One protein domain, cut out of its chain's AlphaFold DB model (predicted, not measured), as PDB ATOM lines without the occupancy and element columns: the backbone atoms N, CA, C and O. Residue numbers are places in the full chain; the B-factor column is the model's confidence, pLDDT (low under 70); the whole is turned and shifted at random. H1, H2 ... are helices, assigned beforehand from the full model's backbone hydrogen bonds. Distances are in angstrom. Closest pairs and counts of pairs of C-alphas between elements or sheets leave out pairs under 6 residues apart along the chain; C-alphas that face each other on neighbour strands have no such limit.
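AT A GLANCE: This is residues 2 to 196 of the 198 residues of an uncharacterized protein of Gammaproteobacteria bacterium (UniProt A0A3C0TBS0). The long helix H7 runs along one side of an up-and-down bundle, then leaves it as an arm: residues 171 to 196 stick out. The bundle is three stacked helical hairpins, H4 and H5 between H1 with H2 and H6 with H7, each helix running against the one before; little H3 is near H2. The printed part has 195 residues with seven named helices, H1 to H7, and no named strand: all helix. It is loose, radius of gyration of the C-alphas 20.9 A, and elongated, 80 by 43 by 29 A.

HOW THE PARTS SIT: H7, residues 148 to 194, has a kink of 27 degrees near residue 164. Its residues 154 to 166 alone touch H5, residues 99 to 114, at a shallow tilt of 31 degrees, the same way; the closest C-alphas, Ala 100 and Val 154, are 5.7 A apart. It forms a hairpin with H6, residues 119 to 143, closest C-alphas Ala 126 and Leu 162, 6.1 A. The hub H4, residues 77 to 93, touches four helices, among them H5, its hairpin partner, closest C-alphas Val 88 and Gly 106, 5.5 A, and H6, Ile 89 and Tyr 133, 6.3 A. H1, residues 2 to 34, and H2, residues 42 to 64, form a hairpin at 7 degrees, closest C-alphas Ile 12 and Ile 60, 6.0 A. H3, residues 67 to 70, is close to H2 but not clearly touching, C-alphas 62 and 68 being 5.9 A apart. Every O i to N i+4 pair is within hydrogen-bond range in H1, H2 and H4; in H5 11 of 12, in H6 19 of 21, in H7 39 of 43; H3 is too short for one.

IN THESE COORDINATES: H7 is 69.9 A long, H1 47.3 A, H6 36.9 A and H2 32.3 A. H1 begins at C-alpha 2 (26.287, -48.306, -10.592); H7 ends at C-alpha 194 (42.288, -12.670, -25.901).

THE WHOLE: The C-alphas farthest apart, Ala 143 and Ser 196, are 80.6 A apart. The printed part has no cut and no long link. Residues 2 to 3, 145 and 185 to 196 have pLDDT under 70.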
ATOM      1  N   GLU A   2      25.805 -49.123 -11.720       62.41
ATOM      2  CA  GLU A   2      26.287 -48.306 -10.592       62.41
ATOM      3  C   GLU A   2      25.452 -47.023 -10.385       62.41
ATOM      4  O   GLU A   2      25.076 -46.685  -9.266       62.41
ATOM      5  N   GLU A   3      25.032 -46.385 -11.483       62.78
ATOM      6  CA  GLU A   3      24.181 -45.186 -11.464       62.78
ATOM      7  C   GLU A   3      22.774 -45.437 -10.877       62.78
ATOM      8  O   GLU A   3      22.227 -44.571 -10.197       62.78
ATOM      9  N   SER A   4      22.205 -46.641 -11.045       78.94
ATOM     10  CA  SER A   4      20.888 -46.986 -10.479       78.94
ATOM     11  C   SER A   4      20.948 -47.261  -8.974       78.94
ATOM     12  O   SER A   4      20.019 -46.913  -8.246       78.94
ATOM     13  N   ILE A   5      22.060 -47.826  -8.487       84.25
ATOM     14  CA  ILE A   5      22.281 -48.067  -7.052       84.25
ATOM     15  C   ILE A   5      22.449 -46.733  -6.315       84.25
ATOM     16  O   ILE A   5      21.807 -46.513  -5.288       84.25
ATOM     17  N   ALA A   6      23.248 -45.814  -6.867       87.50
ATOM     18  CA  ALA A   6      23.454 -44.490  -6.282       87.50
ATOM     19  C   ALA A   6      22.142 -43.687  -6.182       87.50
ATOM     20  O   ALA A   6      21.881 -43.030  -5.171       87.50
ATOM     21  N   GLN A   7      21.275 -43.780  -7.196       87.94
ATOM     22  CA  GLN A   7      19.957 -43.139  -7.178       87.94
ATOM     23  C   GLN A   7      19.034 -43.716  -6.096       87.94
ATOM     24  O   GLN A   7      18.409 -42.948  -5.362       87.94
ATOM     25  N   GLN A   8      18.967 -45.042  -5.941       89.19
ATOM     26  CA  GLN A   8      18.155 -45.652  -4.881       89.19
ATOM     27  C   GLN A   8      18.680 -45.309  -3.483       89.19
ATOM     28  O   GLN A   8      17.899 -44.956  -2.598       89.19
ATOM     29  N   GLN A   9      20.000 -45.307  -3.289       90.31
ATOM     30  CA  GLN A   9      20.602 -44.851  -2.035       90.31
ATOM     31  C   GLN A   9      20.219 -43.400  -1.728       90.31
ATOM     32  O   GLN A   9      19.802 -43.100  -0.609       90.31
ATOM     33  N   ALA A  10      20.272 -42.505  -2.720       90.00
ATOM     34  CA  ALA A  10      19.844 -41.120  -2.545       90.00
ATOM     35  C   ALA A  10      18.368 -41.016  -2.116       90.00
ATOM     36  O   ALA A  10      18.044 -40.204  -1.248       90.00
ATOM     37  N   ARG A  11      17.476 -41.854  -2.660       91.62
ATOM     38  CA  ARG A  11      16.060 -41.912  -2.247       91.62
ATOM     39  C   ARG A  11      15.896 -42.370  -0.800       91.62
ATOM     40  O   ARG A  11      15.155 -41.740  -0.050       91.62
ATOM     41  N   ILE A  12      16.639 -43.390  -0.373       91.12
ATOM     42  CA  ILE A  12      16.634 -43.848   1.026       91.12
ATOM     43  C   ILE A  12      17.136 -42.740   1.957       91.12
ATOM     44  O   ILE A  12      16.481 -42.440   2.955       91.12
ATOM     45  N   TYR A  13      18.245 -42.075   1.617       91.00
ATOM     46  CA  TYR A  13      18.761 -40.955   2.410       91.00
ATOM     47  C   TYR A  13      17.747 -39.819   2.532       91.00
ATOM     48  O   TYR A  13      17.612 -39.217   3.600       91.00
ATOM     49  N   ARG A  14      16.996 -39.534   1.464       90.56
ATOM     50  CA  ARG A  14      15.931 -38.527   1.485       90.56
ATOM     51  C   ARG A  14      14.837 -38.866   2.495       90.56
ATOM     52  O   ARG A  14      14.462 -37.960   3.244       90.56
ATOM     53  N   VAL A  15      14.394 -40.127   2.551       93.12
ATOM     54  CA  VAL A  15      13.393 -40.605   3.524       93.12
ATOM     55  C   VAL A  15      13.968 -40.566   4.935       93.12
ATOM     56  O   VAL A  15      13.338 -40.029   5.839       93.12
ATOM     57  N   ALA A  16      15.193 -41.067   5.116       92.31
ATOM     58  CA  ALA A  16      15.880 -41.089   6.404       92.31
ATOM     59  C   ALA A  16      16.079 -39.677   6.980       92.31
ATOM     60  O   ALA A  16      15.889 -39.466   8.174       92.31
ATOM     61  N   THR A  17      16.392 -38.689   6.134       91.75
ATOM     62  CA  THR A  17      16.527 -37.284   6.554       91.75
ATOM     63  C   THR A  17      15.199 -36.726   7.066       91.75
ATOM     64  O   THR A  17      15.169 -36.050   8.093       91.75
ATOM     65  N   LEU A  18      14.088 -37.021   6.381       92.62
ATOM     66  CA  LEU A  18      12.765 -36.583   6.830       92.62
ATOM     67  C   LEU A  18      12.337 -37.314   8.111       92.62
ATOM     68  O   LEU A  18      11.816 -36.685   9.031       92.62
ATOM     69  N   ALA A  19      12.625 -38.614   8.208       93.75
ATOM     70  CA  ALA A  19      12.390 -39.411   9.408       93.75
ATOM     71  C   ALA A  19      13.178 -38.869  10.610       93.75
ATOM     72  O   ALA A  19      12.622 -38.753  11.698       93.75
ATOM     73  N   ALA A  20      14.436 -38.459  10.416       93.88
ATOM     74  CA  ALA A  20      15.232 -37.799  11.449       93.88
ATOM     75  C   ALA A  20      14.609 -36.462  11.878       93.88
ATOM     76  O   ALA A  20      14.561 -36.156  13.068       93.88
ATOM     77  N   GLY A  21      14.062 -35.687  10.936       93.12
ATOM     78  CA  GLY A  21      13.330 -34.463  11.256       93.12
ATOM     79  C   GLY A  21      12.076 -34.714  12.098       93.12
ATOM     80  O   GLY A  21      11.853 -34.035  13.099       93.12
ATOM     81  N   ILE A  22      11.297 -35.740  11.752       94.69
ATOM     82  CA  ILE A  22      10.145 -36.160  12.559       94.69
ATOM     83  C   ILE A  22      10.574 -36.738  13.908       94.69
ATOM     84  O   ILE A  22       9.898 -36.517  14.906       94.69
ATOM     85  N   PHE A  23      11.714 -37.415  13.990       95.19
ATOM     86  CA  PHE A  23      12.257 -37.875  15.262       95.19
ATOM     87  C   PHE A  23      12.590 -36.703  16.197       95.19
ATOM     88  O   PHE A  23      12.219 -36.734  17.368       95.19
ATOM     89  N   VAL A  24      13.190 -35.625  15.679       94.50
ATOM     90  CA  VAL A  24      13.406 -34.381  16.441       94.50
ATOM     91  C   VAL A  24      12.076 -33.780  16.908       94.50
ATOM     92  O   VAL A  24      11.953 -33.381  18.065       94.50
ATOM     93  N   HIS A  25      11.054 -33.772  16.047       95.12
ATOM     94  CA  HIS A  25       9.701 -33.343  16.421       95.12
ATOM     95  C   HIS A  25       9.100 -34.205  17.544       95.12
ATOM     96  O   HIS A  25       8.516 -33.673  18.488       95.12
ATOM     97  N   LEU A  26       9.284 -35.526  17.499       95.50
ATOM     98  CA  LEU A  26       8.837 -36.439  18.555       95.50
ATOM     99  C   LEU A  26       9.597 -36.218  19.868       95.50
ATOM    100  O   LEU A  26       8.980 -36.275  20.927       95.50
ATOM    101  N   ILE A  27      10.894 -35.900  19.827       95.38
ATOM    102  CA  ILE A  27      11.646 -35.501  21.029       95.38
ATOM    103  C   ILE A  27      11.054 -34.223  21.629       95.38
ATOM    104  O   ILE A  27      10.846 -34.152  22.839       95.38
ATOM    105  N   ALA A  28      10.737 -33.223  20.806       93.94
ATOM    106  CA  ALA A  28      10.089 -32.010  21.293       93.94
ATOM    107  C   ALA A  28       8.723 -32.320  21.927       93.94
ATOM    108  O   ALA A  28       8.432 -31.848  23.023       93.94
ATOM    109  N   CYS A  29       7.925 -33.184  21.297       94.62
ATOM    110  CA  CYS A  29       6.662 -33.656  21.864       94.62
ATOM    111  C   CYS A  29       6.859 -34.400  23.194       94.62
ATOM    112  O   CYS A  29       6.085 -34.191  24.122       94.62
ATOM    113  N   TRP A  30       7.915 -35.207  23.329       95.56
ATOM    114  CA  TRP A  30       8.259 -35.876  24.587       95.56
ATOM    115  C   TRP A  30       8.578 -34.878  25.707       95.56
ATOM    116  O   TRP A  30       8.172 -35.075  26.853       95.56
ATOM    117  N   ILE A  31       9.271 -33.782  25.392       94.12
ATOM    118  CA  ILE A  31       9.540 -32.706  26.357       94.12
ATOM    119  C   ILE A  31       8.225 -32.048  26.799       94.12
ATOM    120  O   ILE A  31       8.007 -31.871  27.995       94.12
ATOM    121  N   VAL A  32       7.327 -31.744  25.854       94.50
ATOM    122  CA  VAL A  32       6.004 -31.154  26.140       94.50
ATOM    123  C   VAL A  32       5.130 -32.101  26.976       94.50
ATOM    124  O   VAL A  32       4.450 -31.661  27.904       94.50
ATOM    125  N   LEU A  33       5.197 -33.406  26.709       94.19
ATOM    126  CA  LEU A  33       4.566 -34.436  27.533       94.19
ATOM    127  C   LEU A  33       5.145 -34.455  28.955       94.19
ATOM    128  O   LEU A  33       4.397 -34.511  29.925       94.19
ATOM    129  N   SER A  34       6.471 -34.356  29.086       93.19
ATOM    130  CA  SER A  34       7.173 -34.419  30.378       93.19
ATOM    131  C   SER A  34       6.831 -33.253  31.311       93.19
ATOM    132  O   SER A  34       6.880 -33.413  32.527       93.19
ATOM    133  N   ILE A  35       6.468 -32.090  30.760       93.75
ATOM    134  CA  ILE A  35       5.996 -30.931  31.538       93.75
ATOM    135  C   ILE A  35       4.478 -30.952  31.793       93.75
ATOM    136  O   ILE A  35       3.960 -30.035  32.423       93.75
ATOM    137  N   GLY A  36       3.762 -31.974  31.306       91.50
ATOM    138  CA  GLY A  36       2.322 -32.142  31.513       91.50
ATOM    139  C   GLY A  36       1.424 -31.312  30.589       91.50
ATOM    140  O   GLY A  36       0.244 -31.168  30.883       91.50
ATOM    141  N   SER A  37       1.948 -30.783  29.475       91.38
ATOM    142  CA  SER A  37       1.182 -29.971  28.503       91.38
ATOM    143  C   SER A  37       0.650 -30.806  27.319       91.38
ATOM    144  O   SER A  37       0.412 -30.308  26.214       91.38
ATOM    145  N   MET A  38       0.487 -32.116  27.534       91.75
ATOM    146  CA  MET A  38      -0.179 -33.032  26.609       91.75
ATOM    147  C   MET A  38      -1.208 -33.887  27.346       91.75
ATOM    148  O   MET A  38      -0.964 -34.337  28.462       91.75
ATOM    149  N   THR A  39      -2.336 -34.157  26.689       90.25
ATOM    150  CA  THR A  39      -3.424 -34.993  27.227       90.25
ATOM    151  C   THR A  39      -3.186 -36.498  27.075       90.25
ATOM    152  O   THR A  39      -3.987 -37.293  27.561       90.25
ATOM    153  N   LEU A  40      -2.098 -36.896  26.412       91.00
ATOM    154  CA  LEU A  40      -1.714 -38.292  26.206       91.00
ATOM    155  C   LEU A  40      -1.065 -38.901  27.448       91.00
ATOM    156  O   LEU A  40      -0.260 -38.270  28.128       91.00
ATOM    157  N   SER A  41      -1.311 -40.189  27.662       93.00
ATOM    158  CA  SER A  41      -0.463 -41.020  28.510       93.00
ATOM    159  C   SER A  41       0.854 -41.381  27.808       93.00
ATOM    160  O   SER A  41       0.973 -41.366  26.581       93.00
ATOM    161  N   ILE A  42       1.854 -41.792  28.594       93.50
ATOM    162  CA  ILE A  42       3.155 -42.246  28.074       93.50
ATOM    163  C   ILE A  42       2.985 -43.421  27.097       93.50
ATOM    164  O   ILE A  42       3.657 -43.470  26.069       93.50
ATOM    165  N   MET A  43       2.072 -44.353  27.392       94.56
ATOM    166  CA  MET A  43       1.838 -45.523  26.540       94.56
ATOM    167  C   MET A  43       1.227 -45.136  25.193       94.56
ATOM    168  O   MET A  43       1.658 -45.643  24.158       94.56
ATOM    169  N   GLU A  44       0.275 -44.204  25.184       94.00
ATOM    170  CA  GLU A  44      -0.307 -43.699  23.938       94.00
ATOM    171  C   GLU A  44       0.727 -42.916  23.123       94.00
ATOM    172  O   GLU A  44       0.794 -43.075  21.903       94.00
ATOM    173  N   PHE A  45       1.597 -42.140  23.780       95.56
ATOM    174  CA  PHE A  45       2.689 -41.448  23.098       95.56
ATOM    175  C   PHE A  45       3.683 -42.423  22.453       95.56
ATOM    176  O   PHE A  45       4.042 -42.251  21.289       95.56
ATOM    177  N   ILE A  46       4.102 -43.474  23.167       95.69
ATOM    178  CA  ILE A  46       4.968 -44.523  22.603       95.69
ATOM    179  C   ILE A  46       4.277 -45.203  21.417       95.69
ATOM    180  O   ILE A  46       4.927 -45.467  20.404       95.69
ATOM    181  N   GLY A  47       2.965 -45.438  21.502       96.12
ATOM    182  CA  GLY A  47       2.158 -45.944  20.393       96.12
ATOM    183  C   GLY A  47       2.206 -45.029  19.165       96.12
ATOM    184  O   GLY A  47       2.501 -45.494  18.065       96.12
ATOM    185  N   LEU A  48       2.000 -43.721  19.347       94.44
ATOM    186  CA  LEU A  48       2.080 -42.725  18.271       94.44
ATOM    187  C   LEU A  48       3.490 -42.605  17.679       94.44
ATOM    188  O   LEU A  48       3.641 -42.534  16.459       94.44
ATOM    189  N   ALA A  49       4.525 -42.617  18.519       95.81
ATOM    190  CA  ALA A  49       5.915 -42.591  18.076       95.81
ATOM    191  C   ALA A  49       6.268 -43.851  17.269       95.81
ATOM    192  O   ALA A  49       6.903 -43.759  16.217       95.81
ATOM    193  N   SER A  50       5.795 -45.016  17.715       96.19
ATOM    194  CA  SER A  50       5.981 -46.291  17.016       96.19
ATOM    195  C   SER A  50       5.240 -46.313  15.682       96.19
ATOM    196  O   SER A  50       5.809 -46.733  14.677       96.19
ATOM    197  N   LEU A  51       4.002 -45.808  15.642       96.06
ATOM    198  CA  LEU A  51       3.228 -45.671  14.408       96.06
ATOM    199  C   LEU A  51       3.942 -44.747  13.418       96.06
ATOM    200  O   LEU A  51       4.126 -45.119  12.260       96.06
ATOM    201  N   SER A  52       4.404 -43.582  13.883       95.19
ATOM    202  CA  SER A  52       5.190 -42.629  13.094       95.19
ATOM    203  C   SER A  52       6.423 -43.289  12.468       95.19
ATOM    204  O   SER A  52       6.621 -43.205  11.251       95.19
ATOM    205  N   ALA A  53       7.207 -44.010  13.277       95.50
ATOM    206  CA  ALA A  53       8.382 -44.741  12.816       95.50
ATOM    207  C   ALA A  53       8.016 -45.841  11.808       95.50
ATOM    208  O   ALA A  53       8.680 -45.974  10.780       95.50
ATOM    209  N   ALA A  54       6.934 -46.586  12.055       96.25
ATOM    210  CA  ALA A  54       6.470 -47.646  11.168       96.25
ATOM    211  C   ALA A  54       6.156 -47.124   9.760       96.25
ATOM    212  O   ALA A  54       6.566 -47.746   8.784       96.25
ATOM    213  N   GLY A  55       5.515 -45.959   9.624       95.19
ATOM    214  CA  GLY A  55       5.247 -45.387   8.301       95.19
ATOM    215  C   GLY A  55       6.521 -45.050   7.516       95.19
ATOM    216  O   GLY A  55       6.605 -45.342   6.323       95.19
ATOM    217  N   PHE A  56       7.565 -44.538   8.178       94.75
ATOM    218  CA  PHE A  56       8.863 -44.324   7.524       94.75
ATOM    219  C   PHE A  56       9.578 -45.632   7.182       94.75
ATOM    220  O   PHE A  56      10.170 -45.735   6.108       94.75
ATOM    221  N   LEU A  57       9.495 -46.647   8.046       94.69
ATOM    222  CA  LEU A  57      10.044 -47.975   7.762       94.69
ATOM    223  C   LEU A  57       9.362 -48.621   6.555       94.69
ATOM    224  O   LEU A  57      10.045 -49.231   5.734       94.69
ATOM    225  N   VAL A  58       8.046 -48.448   6.403       95.00
ATOM    226  CA  VAL A  58       7.314 -48.890   5.209       95.00
ATOM    227  C   VAL A  58       7.860 -48.186   3.969       95.00
ATOM    228  O   VAL A  58       8.228 -48.863   3.017       95.00
ATOM    229  N   LEU A  59       8.002 -46.858   3.988       93.19
ATOM    230  CA  LEU A  59       8.541 -46.106   2.846       93.19
ATOM    231  C   LEU A  59       9.963 -46.554   2.467       93.19
ATOM    232  O   LEU A  59      10.241 -46.783   1.292       93.19
ATOM    233  N   ILE A  60      10.845 -46.745   3.451       93.12
ATOM    234  CA  ILE A  60      12.201 -47.266   3.223       93.12
ATOM    235  C   ILE A  60      12.149 -48.683   2.644       93.12
ATOM    236  O   ILE A  60      12.898 -48.994   1.718       93.12
ATOM    237  N   SER A  61      11.263 -49.539   3.153       91.81
ATOM    238  CA  SER A  61      11.113 -50.916   2.672       91.81
ATOM    239  C   SER A  61      10.647 -50.950   1.219       91.81
ATOM    240  O   SER A  61      11.231 -51.676   0.422       91.81
ATOM    241  N   LEU A  62       9.664 -50.118   0.852       92.38
ATOM    242  CA  LEU A  62       9.164 -50.008  -0.523       92.38
ATOM    243  C   LEU A  62      10.257 -49.572  -1.507       92.38
ATOM    244  O   LEU A  62      10.300 -50.066  -2.631       92.38
ATOM    245  N   ILE A  63      11.158 -48.686  -1.077       91.00
ATOM    246  CA  ILE A  63      12.318 -48.265  -1.874       91.00
ATOM    247  C   ILE A  63      13.375 -49.378  -1.939       91.00
ATOM    248  O   ILE A  63      13.956 -49.616  -2.993       91.00
ATOM    249  N   SER A  64      13.602 -50.091  -0.832       88.38
ATOM    250  CA  SER A  64      14.626 -51.142  -0.728       88.38
ATOM    251  C   SER A  64      14.316 -52.368  -1.591       88.38
ATOM    252  O   SER A  64      15.235 -53.005  -2.091       88.38
ATOM    253  N   VAL A  65      13.032 -52.692  -1.777       90.62
ATOM    254  CA  VAL A  65      12.574 -53.764  -2.686       90.62
ATOM    255  C   VAL A  65      12.296 -53.266  -4.108       90.62
ATOM    256  O   VAL A  65      11.697 -53.986  -4.901       90.62
ATOM    257  N   GLU A  66      12.688 -52.026  -4.420       91.38
ATOM    258  CA  GLU A  66      12.527 -51.374  -5.728       91.38
ATOM    259  C   GLU A  66      11.073 -51.238  -6.212       91.38
ATOM    260  O   GLU A  66      10.818 -50.904  -7.370       91.38
ATOM    261  N   TRP A  67      10.091 -51.427  -5.324       89.00
ATOM    262  CA  TRP A  67       8.679 -51.277  -5.676       89.00
ATOM    263  C   TRP A  67       8.346 -49.840  -6.074       89.00
ATOM    264  O   TRP A  67       7.500 -49.610  -6.939       89.00
ATOM    265  N   ASN A  68       9.074 -48.871  -5.514       89.12
ATOM    266  CA  ASN A  68       8.984 -47.465  -5.895       89.12
ATOM    267  C   ASN A  68       9.190 -47.221  -7.400       89.12
ATOM    268  O   ASN A  68       8.615 -46.279  -7.930       89.12
ATOM    269  N   LEU A  69       9.950 -48.067  -8.110       88.19
ATOM    270  CA  LEU A  69      10.179 -47.925  -9.555       88.19
ATOM    271  C   LEU A  69       8.932 -48.191 -10.406       88.19
ATOM    272  O   LEU A  69       8.905 -47.821 -11.576       88.19
ATOM    273  N   THR A  70       7.914 -48.832  -9.835       88.94
ATOM    274  CA  THR A  70       6.637 -49.083 -10.520       88.94
ATOM    275  C   THR A  70       5.686 -47.885 -10.464       88.94
ATOM    276  O   THR A  70       4.673 -47.874 -11.161       88.94
ATOM    277  N   LEU A  71       6.003 -46.881  -9.640       86.75
ATOM    278  CA  LEU A  71       5.199 -45.681  -9.447       86.75
ATOM    279  C   LEU A  71       5.594 -44.581 -10.439       86.75
ATOM    280  O   LEU A  71       6.734 -44.512 -10.893       86.75
ATOM    281  N   GLU A  72       4.651 -43.680 -10.728       84.44
ATOM    282  CA  GLU A  72       4.887 -42.503 -11.578       84.44
ATOM    283  C   GLU A  72       5.920 -41.537 -10.960       84.44
ATOM    284  O   GLU A  72       6.765 -41.008 -11.679       84.44
ATOM    285  N   ASP A  73       5.896 -41.360  -9.629       84.12
ATOM    286  CA  ASP A  73       6.945 -40.677  -8.857       84.12
ATOM    287  C   ASP A  73       7.771 -41.701  -8.046       84.12
ATOM    288  O   ASP A  73       7.377 -42.071  -6.930       84.12
ATOM    289  N   PRO A  74       8.929 -42.156  -8.559       84.75
ATOM    290  CA  PRO A  74       9.758 -43.148  -7.882       84.75
ATOM    291  C   PRO A  74      10.503 -42.589  -6.666       84.75
ATOM    292  O   PRO A  74      11.013 -43.361  -5.847       84.75
ATOM    293  N   ASP A  75      10.573 -41.263  -6.518       85.62
ATOM    294  CA  ASP A  75      11.148 -40.641  -5.330       85.62
ATOM    295  C   ASP A  75      10.173 -40.694  -4.148       85.62
ATOM    296  O   ASP A  75      10.604 -40.484  -3.012       85.62
ATOM    297  N   MET A  76       8.890 -41.002  -4.391       89.38
ATOM    298  CA  MET A  76       7.818 -41.080  -3.389       89.38
ATOM    299  C   MET A  76       7.778 -39.846  -2.483       89.38
ATOM    300  O   MET A  76       7.491 -39.930  -1.283       89.38
ATOM    301  N   SER A  77       8.124 -38.696  -3.054       90.38
ATOM    302  CA  SER A  77       8.390 -37.470  -2.312       90.38
ATOM    303  C   SER A  77       7.106 -36.956  -1.665       90.38
ATOM    304  O   SER A  77       7.075 -36.689  -0.465       90.38
ATOM    305  N   LEU A  78       6.008 -36.933  -2.423       90.75
ATOM    306  CA  LEU A  78       4.695 -36.542  -1.925       90.75
ATOM    307  C   LEU A  78       4.230 -37.458  -0.786       90.75
ATOM    308  O   LEU A  78       3.812 -36.962   0.255       90.75
ATOM    309  N   ALA A  79       4.358 -38.779  -0.933       92.50
ATOM    310  CA  ALA A  79       3.950 -39.736   0.098       92.50
ATOM    311  C   ALA A  79       4.719 -39.536   1.416       92.50
ATOM    312  O   ALA A  79       4.116 -39.530   2.490       92.50
ATOM    313  N   GLN A  80       6.032 -39.299   1.333       93.31
ATOM    314  CA  GLN A  80       6.871 -38.954   2.486       93.31
ATOM    315  C   GLN A  80       6.377 -37.683   3.189       93.31
ATOM    316  O   GLN A  80       6.239 -37.666   4.413       93.31
ATOM    317  N   MET A  81       6.076 -36.634   2.421       93.00
ATOM    318  CA  MET A  81       5.595 -35.358   2.953       93.00
ATOM    319  C   MET A  81       4.218 -35.475   3.612       93.00
ATOM    320  O   MET A  81       4.008 -34.931   4.698       93.00
ATOM    321  N   LEU A  82       3.297 -36.210   2.984       93.81
ATOM    322  CA  LEU A  82       1.960 -36.467   3.519       93.81
ATOM    323  C   LEU A  82       2.037 -37.245   4.836       93.81
ATOM    324  O   LEU A  82       1.390 -36.865   5.808       93.81
ATOM    325  N   TRP A  83       2.877 -38.280   4.910       95.88
ATOM    326  CA  TRP A  83       3.083 -39.011   6.159       95.88
ATOM    327  C   TRP A  83       3.640 -38.113   7.267       95.88
ATOM    328  O   TRP A  83       3.122 -38.090   8.383       95.88
ATOM    329  N   ALA A  84       4.659 -37.315   6.948       94.69
ATOM    330  CA  ALA A  84       5.290 -36.423   7.910       94.69
ATOM    331  C   ALA A  84       4.302 -35.388   8.482       94.69
ATOM    332  O   ALA A  84       4.262 -35.185   9.695       94.69
ATOM    333  N   VAL A  85       3.458 -34.775   7.642       94.31
ATOM    334  CA  VAL A  85       2.463 -33.804   8.128       94.31
ATOM    335  C   VAL A  85       1.334 -34.463   8.924       94.31
ATOM    336  O   VAL A  85       0.870 -33.867   9.893       94.31
ATOM    337  N   ILE A  86       0.942 -35.702   8.592       95.06
ATOM    338  CA  ILE A  86      -0.000 -36.480   9.412       95.06
ATOM    339  C   ILE A  86       0.551 -36.629  10.828       95.06
ATOM    340  O   ILE A  86      -0.153 -36.316  11.782       95.06
ATOM    341  N   VAL A  87       1.819 -37.028  10.978       95.19
ATOM    342  CA  VAL A  87       2.450 -37.176  12.299       95.19
ATOM    343  C   VAL A  87       2.456 -35.853  13.069       95.19
ATOM    344  O   VAL A  87       2.106 -35.828  14.252       95.19
ATOM    345  N   VAL A  88       2.811 -34.742  12.416       94.62
ATOM    346  CA  VAL A  88       2.813 -33.410  13.047       94.62
ATOM    347  C   VAL A  88       1.410 -33.019  13.515       94.62
ATOM    348  O   VAL A  88       1.238 -32.602  14.660       94.62
ATOM    349  N   ILE A  89       0.391 -33.197  12.672       92.94
ATOM    350  CA  ILE A  89      -0.988 -32.837  13.021       92.94
ATOM    351  C   ILE A  89      -1.531 -33.758  14.118       92.94
ATOM    352  O   ILE A  89      -2.098 -33.258  15.091       92.94
ATOM    353  N   MET A  90      -1.307 -35.072  14.019       92.44
ATOM    354  CA  MET A  90      -1.730 -36.044  15.034       92.44
ATOM    355  C   MET A  90      -1.119 -35.737  16.398       92.44
ATOM    356  O   MET A  90      -1.836 -35.693  17.388       92.44
ATOM    357  N   THR A  91       0.187 -35.482  16.467       92.69
ATOM    358  CA  THR A  91       0.851 -35.149  17.739       92.69
ATOM    359  C   THR A  91       0.382 -33.806  18.295       92.69
ATOM    360  O   THR A  91       0.148 -33.695  19.496       92.69
ATOM    361  N   SER A  92       0.158 -32.805  17.435       91.00
ATOM    362  CA  SER A  92      -0.351 -31.494  17.858       91.00
ATOM    363  C   SER A  92      -1.775 -31.522  18.414       91.00
ATOM    364  O   SER A  92      -2.129 -30.653  19.208       91.00
ATOM    365  N   HIS A  93      -2.584 -32.510  18.017       89.50
ATOM    366  CA  HIS A  93      -3.959 -32.667  18.490       89.50
ATOM    367  C   HIS A  93      -4.030 -32.846  20.011       89.50
ATOM    368  O   HIS A  93      -4.991 -32.421  20.643       89.50
ATOM    369  N   PHE A  94      -2.994 -33.443  20.596       90.06
ATOM    370  CA  PHE A  94      -2.938 -33.747  22.021       90.06
ATOM    371  C   PHE A  94      -2.225 -32.676  22.854       90.06
ATOM    372  O   PHE A  94      -2.113 -32.836  24.066       90.06
ATOM    373  N   VAL A  95      -1.722 -31.603  22.233       89.81
ATOM    374  CA  VAL A  95      -1.033 -30.508  22.935       89.81
ATOM    375  C   VAL A  95      -2.042 -29.478  23.426       89.81
ATOM    376  O   VAL A  95      -2.872 -29.018  22.645       89.81
ATOM    377  N   THR A  96      -1.921 -29.055  24.686       85.19
ATOM    378  CA  THR A  96      -2.825 -28.063  25.289       85.19
ATOM    379  C   THR A  96      -2.313 -26.634  25.138       85.19
ATOM    380  O   THR A  96      -2.973 -25.811  24.511       85.19
ATOM    381  N   ASP A  97      -1.119 -26.327  25.652       81.56
ATOM    382  CA  ASP A  97      -0.669 -24.929  25.797       81.56
ATOM    383  C   ASP A  97       0.354 -24.527  24.731       81.56
ATOM    384  O   ASP A  97       0.375 -23.397  24.247       81.56
ATOM    385  N   LEU A  98       1.199 -25.474  24.318       86.38
ATOM    386  CA  LEU A  98       2.321 -25.235  23.404       86.38
ATOM    387  C   LEU A  98       2.025 -25.655  21.960       86.38
ATOM    388  O   LEU A  98       2.945 -25.891  21.172       86.38
ATOM    389  N   LYS A  99       0.742 -25.744  21.589       88.44
ATOM    390  CA  LYS A  99       0.307 -26.283  20.292       88.44
ATOM    391  C   LYS A  99       0.944 -25.542  19.122       88.44
ATOM    392  O   LYS A  99       1.504 -26.174  18.233       88.44
ATOM    393  N   ALA A 100       0.935 -24.207  19.157       87.69
ATOM    394  CA  ALA A 100       1.548 -23.376  18.122       87.69
ATOM    395  C   ALA A 100       3.040 -23.696  17.927       87.69
ATOM    396  O   ALA A 100       3.496 -23.858  16.799       87.69
ATOM    397  N   ALA A 101       3.789 -23.833  19.026       89.19
ATOM    398  CA  ALA A 101       5.218 -24.122  18.984       89.19
ATOM    399  C   ALA A 101       5.495 -25.515  18.401       89.19
ATOM    400  O   ALA A 101       6.344 -25.652  17.523       89.19
ATOM    401  N   VAL A 102       4.739 -26.530  18.833       91.81
ATOM    402  CA  VAL A 102       4.865 -27.909  18.334       91.81
ATOM    403  C   VAL A 102       4.520 -27.987  16.846       91.81
ATOM    404  O   VAL A 102       5.271 -28.569  16.067       91.81
ATOM    405  N   VAL A 103       3.421 -27.357  16.427       91.88
ATOM    406  CA  VAL A 103       2.993 -27.331  15.021       91.88
ATOM    407  C   VAL A 103       4.030 -26.640  14.138       91.88
ATOM    408  O   VAL A 103       4.393 -27.178  13.093       91.88
ATOM    409  N   LEU A 104       4.527 -25.469  14.546       91.12
ATOM    410  CA  LEU A 104       5.505 -24.711  13.764       91.12
ATOM    411  C   LEU A 104       6.858 -25.418  13.687       91.12
ATOM    412  O   LEU A 104       7.466 -25.435  12.617       91.12
ATOM    413  N   LEU A 105       7.310 -26.037  14.781       91.44
ATOM    414  CA  LEU A 105       8.531 -26.839  14.787       91.44
ATOM    415  C   LEU A 105       8.408 -28.033  13.834       91.44
ATOM    416  O   LEU A 105       9.282 -28.240  12.993       91.44
ATOM    417  N   GLY A 106       7.305 -28.779  13.921       90.81
ATOM    418  CA  GLY A 106       7.044 -29.907  13.033       90.81
ATOM    419  C   GLY A 106       6.983 -29.476  11.572       90.81
ATOM    420  O   GLY A 106       7.638 -30.069  10.716       90.81
ATOM    421  N   LEU A 107       6.266 -28.389  11.282       90.19
ATOM    422  CA  LEU A 107       6.198 -27.833   9.937       90.19
ATOM    423  C   LEU A 107       7.553 -27.372   9.407       90.19
ATOM    424  O   LEU A 107       7.817 -27.581   8.230       90.19
ATOM    425  N   ALA A 108       8.416 -26.774  10.229       88.62
ATOM    426  CA  ALA A 108       9.744 -26.357   9.785       88.62
ATOM    427  C   ALA A 108      10.555 -27.552   9.252       88.62
ATOM    428  O   ALA A 108      11.161 -27.464   8.182       88.62
ATOM    429  N   MET A 109      10.488 -28.697   9.937       86.94
ATOM    430  CA  MET A 109      11.154 -29.930   9.499       86.94
ATOM    431  C   MET A 109      10.541 -30.493   8.212       86.94
ATOM    432  O   MET A 109      11.253 -30.991   7.339       86.94
ATOM    433  N   VAL A 110       9.221 -30.380   8.069       87.19
ATOM    434  CA  VAL A 110       8.476 -30.827   6.887       87.19
ATOM    435  C   VAL A 110       8.755 -29.910   5.685       87.19
ATOM    436  O   VAL A 110       9.024 -30.390   4.591       87.19
ATOM    437  N   VAL A 111       8.801 -28.590   5.850       84.56
ATOM    438  CA  VAL A 111       9.033 -27.635   4.750       84.56
ATOM    439  C   VAL A 111      10.380 -27.852   4.059       84.56
ATOM    440  O   VAL A 111      10.451 -27.772   2.832       84.56
ATOM    441  N   ILE A 112      11.428 -28.210   4.807       78.19
ATOM    442  CA  ILE A 112      12.736 -28.561   4.226       78.19
ATOM    443  C   ILE A 112      12.593 -29.732   3.235       78.19
ATOM    444  O   ILE A 112      13.211 -29.732   2.170       78.19
ATOM    445  N   GLY A 113      11.740 -30.711   3.547       80.31
ATOM    446  CA  GLY A 113      11.394 -31.805   2.639       80.31
ATOM    447  C   GLY A 113      10.483 -31.373   1.483       80.31
ATOM    448  O   GLY A 113      10.690 -31.809   0.350       80.31
ATOM    449  N   ALA A 114       9.526 -30.474   1.736       80.50
ATOM    450  CA  ALA A 114       8.543 -30.001   0.751       80.50
ATOM    451  C   ALA A 114       9.181 -29.241  -0.425       80.50
ATOM    452  O   ALA A 114       8.600 -29.153  -1.510       80.50
ATOM    453  N   ASN A 115      10.400 -28.730  -0.244       80.12
ATOM    454  CA  ASN A 115      11.182 -28.106  -1.313       80.12
ATOM    455  C   ASN A 115      11.505 -29.066  -2.466       80.12
ATOM    456  O   ASN A 115      11.760 -28.611  -3.577       80.12
ATOM    457  N   ARG A 116      11.456 -30.381  -2.218       80.06
ATOM    458  CA  ARG A 116      11.681 -31.429  -3.223       80.06
ATOM    459  C   ARG A 116      10.476 -31.644  -4.143       80.06
ATOM    460  O   ARG A 116      10.635 -32.244  -5.195       80.06
ATOM    461  N   LEU A 117       9.297 -31.166  -3.743       83.62
ATOM    462  CA  LEU A 117       8.056 -31.360  -4.484       83.62
ATOM    463  C   LEU A 117       7.962 -30.430  -5.704       83.62
ATOM    464  O   LEU A 117       8.320 -29.243  -5.665       83.62
ATOM    465  N   ASN A 118       7.360 -30.944  -6.771       85.25
ATOM    466  CA  ASN A 118       6.956 -30.160  -7.932       85.25
ATOM    467  C   ASN A 118       5.855 -29.150  -7.572       85.25
ATOM    468  O   ASN A 118       5.144 -29.293  -6.583       85.25
ATOM    469  N   ARG A 119       5.636 -28.120  -8.407       82.50
ATOM    470  CA  ARG A 119       4.577 -27.107  -8.173       82.50
ATOM    471  C   ARG A 119       3.193 -27.720  -7.924       82.50
ATOM    472  O   ARG A 119       2.482 -27.260  -7.038       82.50
ATOM    473  N   LYS A 120       2.821 -28.749  -8.692       88.00
ATOM    474  CA  LYS A 120       1.530 -29.440  -8.542       88.00
ATOM    475  C   LYS A 120       1.453 -30.186  -7.209       88.00
ATOM    476  O   LYS A 120       0.503 -29.995  -6.460       88.00
ATOM    477  N   GLU A 121       2.480 -30.967  -6.888       89.81
ATOM    478  CA  GLU A 121       2.583 -31.717  -5.632       89.81
ATOM    479  C   GLU A 121       2.598 -30.800  -4.407       89.81
ATOM    480  O   GLU A 121       1.969 -31.120  -3.409       89.81
ATOM    481  N   GLN A 122       3.243 -29.632  -4.486       88.00
ATOM    482  CA  GLN A 122       3.221 -28.631  -3.416       88.00
ATOM    483  C   GLN A 122       1.813 -28.100  -3.150       88.00
ATOM    484  O   GLN A 122       1.427 -27.963  -1.993       88.00
ATOM    485  N   ILE A 123       1.033 -27.824  -4.202       88.88
ATOM    486  CA  ILE A 123      -0.362 -27.388  -4.056       88.88
ATOM    487  C   ILE A 123      -1.194 -28.505  -3.419       88.88
ATOM    488  O   ILE A 123      -1.935 -28.248  -2.473       88.88
ATOM    489  N   VAL A 124      -1.036 -29.745  -3.892       91.81
ATOM    490  CA  VAL A 124      -1.720 -30.918  -3.321       91.81
ATOM    491  C   VAL A 124      -1.360 -31.087  -1.846       91.81
ATOM    492  O   VAL A 124      -2.250 -31.212  -1.009       91.81
ATOM    493  N   PHE A 125      -0.072 -31.025  -1.514       92.12
ATOM    494  CA  PHE A 125       0.435 -31.111  -0.150       92.12
ATOM    495  C   PHE A 125      -0.122 -29.994   0.742       92.12
ATOM    496  O   PHE A 125      -0.567 -30.273   1.854       92.12
ATOM    497  N   ALA A 126      -0.154 -28.748   0.263       90.88
ATOM    498  CA  ALA A 126      -0.676 -27.615   1.023       90.88
ATOM    499  C   ALA A 126      -2.181 -27.752   1.302       90.88
ATOM    500  O   ALA A 126      -2.609 -27.589   2.445       90.88
ATOM    501  N   ILE A 127      -2.975 -28.107   0.284       92.00
ATOM    502  CA  ILE A 127      -4.422 -28.327   0.428       92.00
ATOM    503  C   ILE A 127      -4.687 -29.487   1.386       92.00
ATOM    504  O   ILE A 127      -5.507 -29.354   2.292       92.00
ATOM    505  N   TYR A 128      -3.973 -30.602   1.221       93.62
ATOM    506  CA  TYR A 128      -4.101 -31.766   2.093       93.62
ATOM    507  C   TYR A 128      -3.782 -31.420   3.549       93.62
ATOM    508  O   TYR A 128      -4.557 -31.732   4.447       93.62
ATOM    509  N   SER A 129      -2.666 -30.728   3.777       92.19
ATOM    510  CA  SER A 129      -2.216 -30.329   5.111       92.19
ATOM    511  C   SER A 129      -3.223 -29.401   5.789       92.19
ATOM    512  O   SER A 129      -3.537 -29.582   6.964       92.19
ATOM    513  N   LEU A 130      -3.770 -28.433   5.044       91.50
ATOM    514  CA  LEU A 130      -4.790 -27.518   5.551       91.50
ATOM    515  C   LEU A 130      -6.099 -28.251   5.870       91.50
ATOM    516  O   LEU A 130      -6.670 -28.041   6.937       91.50
ATOM    517  N   ALA A 131      -6.552 -29.136   4.981       92.88
ATOM    518  CA  ALA A 131      -7.753 -29.938   5.194       92.88
ATOM    519  C   ALA A 131      -7.610 -30.855   6.418       92.88
ATOM    520  O   ALA A 131      -8.523 -30.935   7.238       92.88
ATOM    521  N   LEU A 132      -6.452 -31.497   6.578       92.38
ATOM    522  CA  LEU A 132      -6.170 -32.366   7.715       92.38
ATOM    523  C   LEU A 132      -6.115 -31.578   9.033       92.38
ATOM    524  O   LEU A 132      -6.647 -32.035  10.045       92.38
ATOM    525  N   TYR A 133      -5.537 -30.374   9.019       89.94
ATOM    526  CA  TYR A 133      -5.527 -29.501  10.192       89.94
ATOM    527  C   TYR A 133      -6.947 -29.050  10.567       89.94
ATOM    528  O   TYR A 133      -7.345 -29.169  11.725       89.94
ATOM    529  N   LEU A 134      -7.751 -28.617   9.588       89.69
ATOM    530  CA  LEU A 134      -9.157 -28.252   9.794       89.69
ATOM    531  C   LEU A 134      -9.990 -29.420  10.332       89.69
ATOM    532  O   LEU A 134     -10.804 -29.230  11.232       89.69
ATOM    533  N   MET A 135      -9.764 -30.632   9.821       89.44
ATOM    534  CA  MET A 135     -10.425 -31.836  10.317       89.44
ATOM    535  C   MET A 135     -10.054 -32.113  11.779       89.44
ATOM    536  O   MET A 135     -10.939 -32.382  12.588       89.44
ATOM    537  N   SER A 136      -8.774 -31.980  12.141       88.19
ATOM    538  CA  SER A 136      -8.318 -32.107  13.532       88.19
ATOM    539  C   SER A 136      -9.008 -31.096  14.456       88.19
ATOM    540  O   SER A 136      -9.469 -31.463  15.540       88.19
ATOM    541  N   LEU A 137      -9.169 -29.844  14.008       85.44
ATOM    542  CA  LEU A 137      -9.911 -28.822  14.755       85.44
ATOM    543  C   LEU A 137     -11.399 -29.148  14.894       85.44
ATOM    544  O   LEU A 137     -11.956 -28.952  15.969       85.44
ATOM    545  N   ALA A 138     -12.037 -29.644  13.835       85.88
ATOM    546  CA  ALA A 138     -13.455 -29.999  13.846       85.88
ATOM    547  C   ALA A 138     -13.767 -31.178  14.782       85.88
ATOM    548  O   ALA A 138     -14.868 -31.266  15.325       85.88
ATOM    549  N   VAL A 139     -12.809 -32.090  14.973       85.81
ATOM    550  CA  VAL A 139     -12.909 -33.163  15.972       85.81
ATOM    551  C   VAL A 139     -12.714 -32.595  17.379       85.81
ATOM    552  O   VAL A 139     -13.503 -32.886  18.275       85.81
ATOM    553  N   LEU A 140     -11.701 -31.749  17.575       82.31
ATOM    554  CA  LEU A 140     -11.369 -31.211  18.895       82.31
ATOM    555  C   LEU A 140     -12.434 -30.236  19.430       82.31
ATOM    556  O   LEU A 140     -12.725 -30.239  20.625       82.31
ATOM    557  N   SER A 141     -13.074 -29.457  18.553       80.75
ATOM    558  CA  SER A 141     -14.134 -28.507  18.919       80.75
ATOM    559  C   SER A 141     -15.406 -29.169  19.456       80.75
ATOM    560  O   SER A 141     -16.179 -28.521  20.158       80.75
ATOM    561  N   GLN A 142     -15.628 -30.454  19.155       77.94
ATOM    562  CA  GLN A 142     -16.742 -31.224  19.716       77.94
ATOM    563  C   GLN A 142     -16.472 -31.666  21.157       77.94
ATOM    564  O   GLN A 142     -17.410 -31.857  21.926       77.94
ATOM    565  N   ALA A 143     -15.199 -31.836  21.519       73.62
ATOM    566  CA  ALA A 143     -14.790 -32.338  22.826       73.62
ATOM    567  C   ALA A 143     -14.447 -31.218  23.818       73.62
ATOM    568  O   ALA A 143     -14.573 -31.414  25.026       73.62
ATOM    569  N   GLN A 144     -13.983 -30.060  23.334       73.25
ATOM    570  CA  GLN A 144     -13.450 -28.988  24.174       73.25
ATOM    571  C   GLN A 144     -13.829 -27.599  23.652       73.25
ATOM    572  O   GLN A 144     -13.882 -27.354  22.446       73.25
ATOM    573  N   SER A 145     -14.036 -26.650  24.572       68.50
ATOM    574  CA  SER A 145     -14.184 -25.235  24.228       68.50
ATOM    575  C   SER A 145     -12.821 -24.652  23.852       68.50
ATOM    576  O   SER A 145     -12.038 -24.255  24.717       68.50
ATOM    577  N   LEU A 146     -12.526 -24.622  22.557       70.81
ATOM    578  CA  LEU A 146     -11.298 -24.032  22.033       70.81
ATOM    579  C   LEU A 146     -11.390 -22.505  22.022       70.81
ATOM    580  O   LEU A 146     -12.431 -21.931  21.695       70.81
ATOM    581  N   SER A 147     -10.276 -21.835  22.315       78.06
ATOM    582  CA  SER A 147     -10.165 -20.402  22.048       78.06
ATOM    583  C   SER A 147     -10.077 -20.187  20.537       78.06
ATOM    584  O   SER A 147      -9.061 -20.460  19.897       78.06
ATOM    585  N   THR A 148     -11.160 -19.682  19.948       75.19
ATOM    586  CA  THR A 148     -11.261 -19.439  18.502       75.19
ATOM    587  C   THR A 148     -10.121 -18.560  17.981       75.19
ATOM    588  O   THR A 148      -9.627 -18.771  16.878       75.19
ATOM    589  N   ILE A 149      -9.659 -17.595  18.786       79.44
ATOM    590  CA  ILE A 149      -8.588 -16.668  18.400       79.44
ATOM    591  C   ILE A 149      -7.249 -17.399  18.279       79.44
ATOM    592  O   ILE A 149      -6.547 -17.211  17.285       79.44
ATOM    593  N   THR A 150      -6.889 -18.250  19.246       81.19
ATOM    594  CA  THR A 150      -5.606 -18.967  19.198       81.19
ATOM    595  C   THR A 150      -5.568 -19.929  18.020       81.19
ATOM    596  O   THR A 150      -4.564 -19.991  17.317       81.19
ATOM    597  N   GLU A 151      -6.674 -20.616  17.736       82.88
ATOM    598  CA  GLU A 151      -6.739 -21.553  16.613       82.88
ATOM    599  C   GLU A 151      -6.661 -20.855  15.253       82.88
ATOM    600  O   GLU A 151      -5.958 -21.332  14.364       82.88
ATOM    601  N   ILE A 152      -7.296 -19.686  15.092       82.81
ATOM    602  CA  ILE A 152      -7.157 -18.874  13.873       82.81
ATOM    603  C   ILE A 152      -5.706 -18.422  13.683       82.81
ATOM    604  O   ILE A 152      -5.178 -18.519  12.576       82.81
ATOM    605  N   VAL A 153      -5.037 -17.965  14.747       84.75
ATOM    606  CA  VAL A 153      -3.629 -17.545  14.671       84.75
ATOM    607  C   VAL A 153      -2.731 -18.714  14.261       84.75
ATOM    608  O   VAL A 153      -1.896 -18.554  13.371       84.75
ATOM    609  N   VAL A 154      -2.930 -19.902  14.844       86.19
ATOM    610  CA  VAL A 154      -2.166 -21.100  14.468       86.19
ATOM    611  C   VAL A 154      -2.464 -21.516  13.028       86.19
ATOM    612  O   VAL A 154      -1.528 -21.830  12.301       86.19
ATOM    613  N   MET A 155      -3.719 -21.448  12.568       87.00
ATOM    614  CA  MET A 155      -4.072 -21.721  11.166       87.00
ATOM    615  C   MET A 155      -3.377 -20.776  10.190       87.00
ATOM    616  O   MET A 155      -2.852 -21.223   9.171       87.00
ATOM    617  N   ILE A 156      -3.357 -19.476  10.491       87.06
ATOM    618  CA  ILE A 156      -2.690 -18.481   9.646       87.06
ATOM    619  C   ILE A 156      -1.186 -18.756   9.616       87.06
ATOM    620  O   ILE A 156      -0.595 -18.782   8.539       87.06
ATOM    621  N   ALA A 157      -0.570 -19.014  10.773       87.56
ATOM    622  CA  ALA A 157       0.851 -19.332  10.854       87.56
ATOM    623  C   ALA A 157       1.189 -20.628  10.091       87.56
ATOM    624  O   ALA A 157       2.162 -20.670   9.340       87.56
ATOM    625  N   PHE A 158       0.346 -21.655  10.212       87.81
ATOM    626  CA  PHE A 158       0.458 -22.922   9.492       87.81
ATOM    627  C   PHE A 158       0.399 -22.720   7.972       87.81
ATOM    628  O   PHE A 158       1.295 -23.158   7.247       87.81
ATOM    629  N   ALA A 159      -0.614 -21.998   7.483       86.56
ATOM    630  CA  ALA A 159      -0.770 -21.693   6.062       86.56
ATOM    631  C   ALA A 159       0.396 -20.850   5.523       86.56
ATOM    632  O   ALA A 159       0.919 -21.133   4.444       86.56
ATOM    633  N   MET A 160       0.847 -19.858   6.295       87.00
ATOM    634  CA  MET A 160       2.008 -19.037   5.954       87.00
ATOM    635  C   MET A 160       3.268 -19.884   5.800       87.00
ATOM    636  O   MET A 160       3.957 -19.758   4.797       87.00
ATOM    637  N   VAL A 161       3.564 -20.783   6.740       88.62
ATOM    638  CA  VAL A 161       4.757 -21.642   6.655       88.62
ATOM    639  C   VAL A 161       4.696 -22.575   5.441       88.62
ATOM    640  O   VAL A 161       5.697 -22.718   4.737       88.62
ATOM    641  N   LEU A 162       3.524 -23.143   5.137       85.56
ATOM    642  CA  LEU A 162       3.335 -24.005   3.965       85.56
ATOM    643  C   LEU A 162       3.547 -23.282   2.629       85.56
ATOM    644  O   LEU A 162       4.053 -23.889   1.687       85.56
ATOM    645  N   VAL A 163       3.159 -22.007   2.532       84.19
ATOM    646  CA  VAL A 163       3.269 -21.223   1.290       84.19
ATOM    647  C   VAL A 163       4.619 -20.513   1.193       84.19
ATOM    648  O   VAL A 163       5.310 -20.618   0.178       84.19
ATOM    649  N   CYS A 164       5.016 -19.794   2.243       83.88
ATOM    650  CA  CYS A 164       6.232 -18.987   2.257       83.88
ATOM    651  C   CYS A 164       7.496 -19.845   2.280       83.88
ATOM    652  O   CYS A 164       8.474 -19.467   1.645       83.88
ATOM    653  N   GLY A 165       7.482 -20.995   2.959       84.44
ATOM    654  CA  GLY A 165       8.650 -21.869   3.070       84.44
ATOM    655  C   GLY A 165       9.212 -22.299   1.707       84.44
ATOM    656  O   GLY A 165      10.344 -21.938   1.373       84.44
ATOM    657  N   PRO A 166       8.415 -22.983   0.866       82.69
ATOM    658  CA  PRO A 166       8.848 -23.374  -0.472       82.69
ATOM    659  C   PRO A 166       9.111 -22.198  -1.418       82.69
ATOM    660  O   PRO A 166       9.938 -22.303  -2.327       82.69
ATOM    661  N   MET A 167       8.407 -21.078  -1.229       82.31
ATOM    662  CA  MET A 167       8.575 -19.880  -2.051       82.31
ATOM    663  C   MET A 167       9.928 -19.201  -1.797       82.31
ATOM    664  O   MET A 167      10.641 -18.907  -2.757       82.31
ATOM    665  N   LEU A 168      10.321 -19.043  -0.529       83.31
ATOM    666  CA  LEU A 168      11.611 -18.474  -0.126       83.31
ATOM    667  C   LEU A 168      12.786 -19.300  -0.651       83.31
ATOM    668  O   LEU A 168      13.701 -18.750  -1.254       83.31
ATOM    669  N   HIS A 169      12.727 -20.625  -0.506       81.94
ATOM    670  CA  HIS A 169      13.791 -21.504  -0.993       81.94
ATOM    671  C   HIS A 169      13.963 -21.424  -2.519       81.94
ATOM    672  O   HIS A 169      15.076 -21.417  -3.041       81.94
ATOM    673  N   ARG A 170      12.859 -21.335  -3.270       82.06
ATOM    674  CA  ARG A 170      12.922 -21.173  -4.731       82.06
ATOM    675  C   ARG A 170      13.465 -19.812  -5.146       82.06
ATOM    676  O   ARG A 170      14.170 -19.730  -6.149       82.06
ATOM    677  N   PHE A 171      13.139 -18.766  -4.394       82.25
ATOM    678  CA  PHE A 171      13.708 -17.444  -4.613       82.25
ATOM    679  C   PHE A 171      15.227 -17.452  -4.396       82.25
ATOM    680  O   PHE A 171      15.959 -16.936  -5.237       82.25
ATOM    681  N   GLU A 172      15.698 -18.104  -3.331       84.06
ATOM    682  CA  GLU A 172      17.128 -18.252  -3.042       84.06
ATOM    683  C   GLU A 172      17.866 -18.982  -4.172       84.06
ATOM    684  O   GLU A 172      18.851 -18.459  -4.693       84.06
ATOM    685  N   ILE A 173      17.347 -20.126  -4.637       83.62
ATOM    686  CA  ILE A 173      17.948 -20.862  -5.762       83.62
ATOM    687  C   ILE A 173      17.993 -20.003  -7.029       83.62
ATOM    688  O   ILE A 173      19.040 -19.905  -7.663       83.62
ATOM    689  N   SER A 174      16.890 -19.333  -7.376       82.12
ATOM    690  CA  SER A 174      16.845 -18.477  -8.566       82.12
ATOM    691  C   SER A 174      17.846 -17.319  -8.480       82.12
ATOM    692  O   SER A 174      18.486 -16.967  -9.471       82.12
ATOM    693  N   MET A 175      18.034 -16.743  -7.291       84.25
ATOM    694  CA  MET A 175      19.043 -15.712  -7.063       84.25
ATOM    695  C   MET A 175      20.463 -16.263  -7.240       84.25
ATOM    696  O   MET A 175      21.282 -15.625  -7.904       84.25
ATOM    697  N   MET A 176      20.758 -17.449  -6.696       84.62
ATOM    698  CA  MET A 176      22.063 -18.096  -6.855       84.62
ATOM    699  C   MET A 176      22.362 -18.425  -8.321       84.62
ATOM    700  O   MET A 176      23.463 -18.145  -8.790       84.62
ATOM    701  N   GLU A 177      21.385 -18.950  -9.064       85.88
ATOM    702  CA  GLU A 177      21.511 -19.213 -10.503       85.88
ATOM    703  C   GLU A 177      21.833 -17.932 -11.279       85.88
ATOM    704  O   GLU A 177      22.791 -17.909 -12.050       85.88
ATOM    705  N   ASN A 178      21.113 -16.837 -11.017       84.56
ATOM    706  CA  ASN A 178      21.363 -15.548 -11.667       84.56
ATOM    707  C   ASN A 178      22.774 -15.008 -11.373       84.56
ATOM    708  O   ASN A 178      23.435 -14.476 -12.267       84.56
ATOM    709  N   ILE A 179      23.269 -15.171 -10.140       86.44
ATOM    710  CA  ILE A 179      24.631 -14.767  -9.756       86.44
ATOM    711  C   ILE A 179      25.681 -15.625 -10.473       86.44
ATOM    712  O   ILE A 179      26.678 -15.094 -10.969       86.44
ATOM    713  N   LEU A 180      25.477 -16.943 -10.533       82.12
ATOM    714  CA  LEU A 180      26.398 -17.862 -11.201       82.12
ATOM    715  C   LEU A 180      26.449 -17.596 -12.705       82.12
ATOM    716  O   LEU A 180      27.545 -17.465 -13.250       82.12
ATOM    717  N   LEU A 181      25.290 -17.426 -13.348       83.06
ATOM    718  CA  LEU A 181      25.192 -17.113 -14.773       83.06
ATOM    719  C   LEU A 181      25.862 -15.771 -15.100       83.06
ATOM    720  O   LEU A 181      26.728 -15.722 -15.977       83.06
ATOM    721  N   GLY A 182      25.583 -14.717 -14.326       75.44
ATOM    722  CA  GLY A 182      26.231 -13.412 -14.499       75.44
ATOM    723  C   GLY A 182      27.749 -13.447 -14.268       75.44
ATOM    724  O   GLY A 182      28.510 -12.748 -14.940       75.44
ATOM    725  N   LYS A 183      28.241 -14.298 -13.355       73.94
ATOM    726  CA  LYS A 183      29.684 -14.492 -13.139       73.94
ATOM    727  C   LYS A 183      30.338 -15.296 -14.264       73.94
ATOM    728  O   LYS A 183      31.468 -14.976 -14.645       73.94
ATOM    729  N   THR A 184      29.660 -16.311 -14.802       71.75
ATOM    730  CA  THR A 184      30.152 -17.075 -15.957       71.75
ATOM    731  C   THR A 184      30.212 -16.215 -17.214       71.75
ATOM    732  O   THR A 184      31.236 -16.229 -17.886       71.75
ATOM    733  N   GLU A 185      29.208 -15.380 -17.480       66.00
ATOM    734  CA  GLU A 185      29.209 -14.443 -18.610       66.00
ATOM    735  C   GLU A 185      30.396 -13.467 -18.536       66.00
ATOM    736  O   GLU A 185      31.174 -13.330 -19.485       66.00
ATOM    737  N   ASN A 186      30.631 -12.888 -17.353       60.00
ATOM    738  CA  ASN A 186      31.765 -11.998 -17.103       60.00
ATOM    739  C   ASN A 186      33.130 -12.704 -17.143       60.00
ATOM    740  O   ASN A 186      34.134 -12.060 -17.439       60.00
ATOM    741  N   SER A 187      33.186 -14.011 -16.865       58.41
ATOM    742  CA  SER A 187      34.422 -14.808 -16.904       58.41
ATOM    743  C   SER A 187      34.716 -15.405 -18.287       58.41
ATOM    744  O   SER A 187      35.875 -15.684 -18.577       58.41
ATOM    745  N   VAL A 188      33.717 -15.558 -19.166       57.91
ATOM    746  CA  VAL A 188      33.887 -15.990 -20.572       57.91
ATOM    747  C   VAL A 188      34.271 -14.810 -21.484       57.91
ATOM    748  O   VAL A 188      35.071 -14.972 -22.407       57.91
ATOM    749  N   MET A 189      33.792 -13.599 -21.181       52.50
ATOM    750  CA  MET A 189      34.145 -12.342 -21.865       52.50
ATOM    751  C   MET A 189      35.652 -11.986 -21.969       52.50
ATOM    752  O   MET A 189      36.041 -11.377 -22.969       52.50
ATOM    753  N   PRO A 190      36.534 -12.295 -20.998       53.69
ATOM    754  CA  PRO A 190      37.973 -12.065 -21.155       53.69
ATOM    755  C   PRO A 190      38.656 -13.051 -22.118       53.69
ATOM    756  O   PRO A 190      39.625 -12.673 -22.773       53.69
ATOM    757  N   TRP A 191      38.147 -14.278 -22.281       48.25
ATOM    758  CA  TRP A 191      38.761 -15.283 -23.165       48.25
ATOM    759  C   TRP A 191      38.476 -15.044 -24.651       48.25
ATOM    760  O   TRP A 191      39.327 -15.328 -25.494       48.25
ATOM    761  N   THR A 192      37.318 -14.478 -24.995       52.91
ATOM    762  CA  THR A 192      37.005 -14.083 -26.379       52.91
ATOM    763  C   THR A 192      37.779 -12.839 -26.813       52.91
ATOM    764  O   THR A 192      38.188 -12.764 -27.969       52.91
ATOM    765  N   ARG A 193      38.080 -11.915 -25.888       50.84
ATOM    766  CA  ARG A 193      38.946 -10.749 -26.145       50.84
ATOM    767  C   ARG A 193      40.427 -11.098 -26.333       50.84
ATOM    768  O   ARG A 193      41.122 -10.380 -27.043       50.84
ATOM    769  N   LEU A 194      40.905 -12.194 -25.739       51.66
ATOM    770  CA  LEU A 194      42.288 -12.670 -25.901       51.66
ATOM    771  C   LEU A 194      42.524 -13.444 -27.210       51.66
ATOM    772  O   LEU A 194      43.664 -13.555 -27.647       51.66
ATOM    773  N   LYS A 195      41.470 -13.949 -27.868       47.41
ATOM    774  CA  LYS A 195      41.564 -14.628 -29.178       47.41
ATOM    775  C   LYS A 195      41.518 -13.686 -30.386       47.41
ATOM    776  O   LYS A 195      41.689 -14.149 -31.507       47.41
ATOM    777  N   SER A 196      41.275 -12.392 -30.171       47.72
ATOM    778  CA  SER A 196      41.193 -11.371 -31.224       47.72
ATOM    779  C   SER A 196      42.388 -10.410 -31.237       47.72
ATOM    780  O   SER A 196      42.284  -9.325 -31.808       47.72
TER     781      SER A 196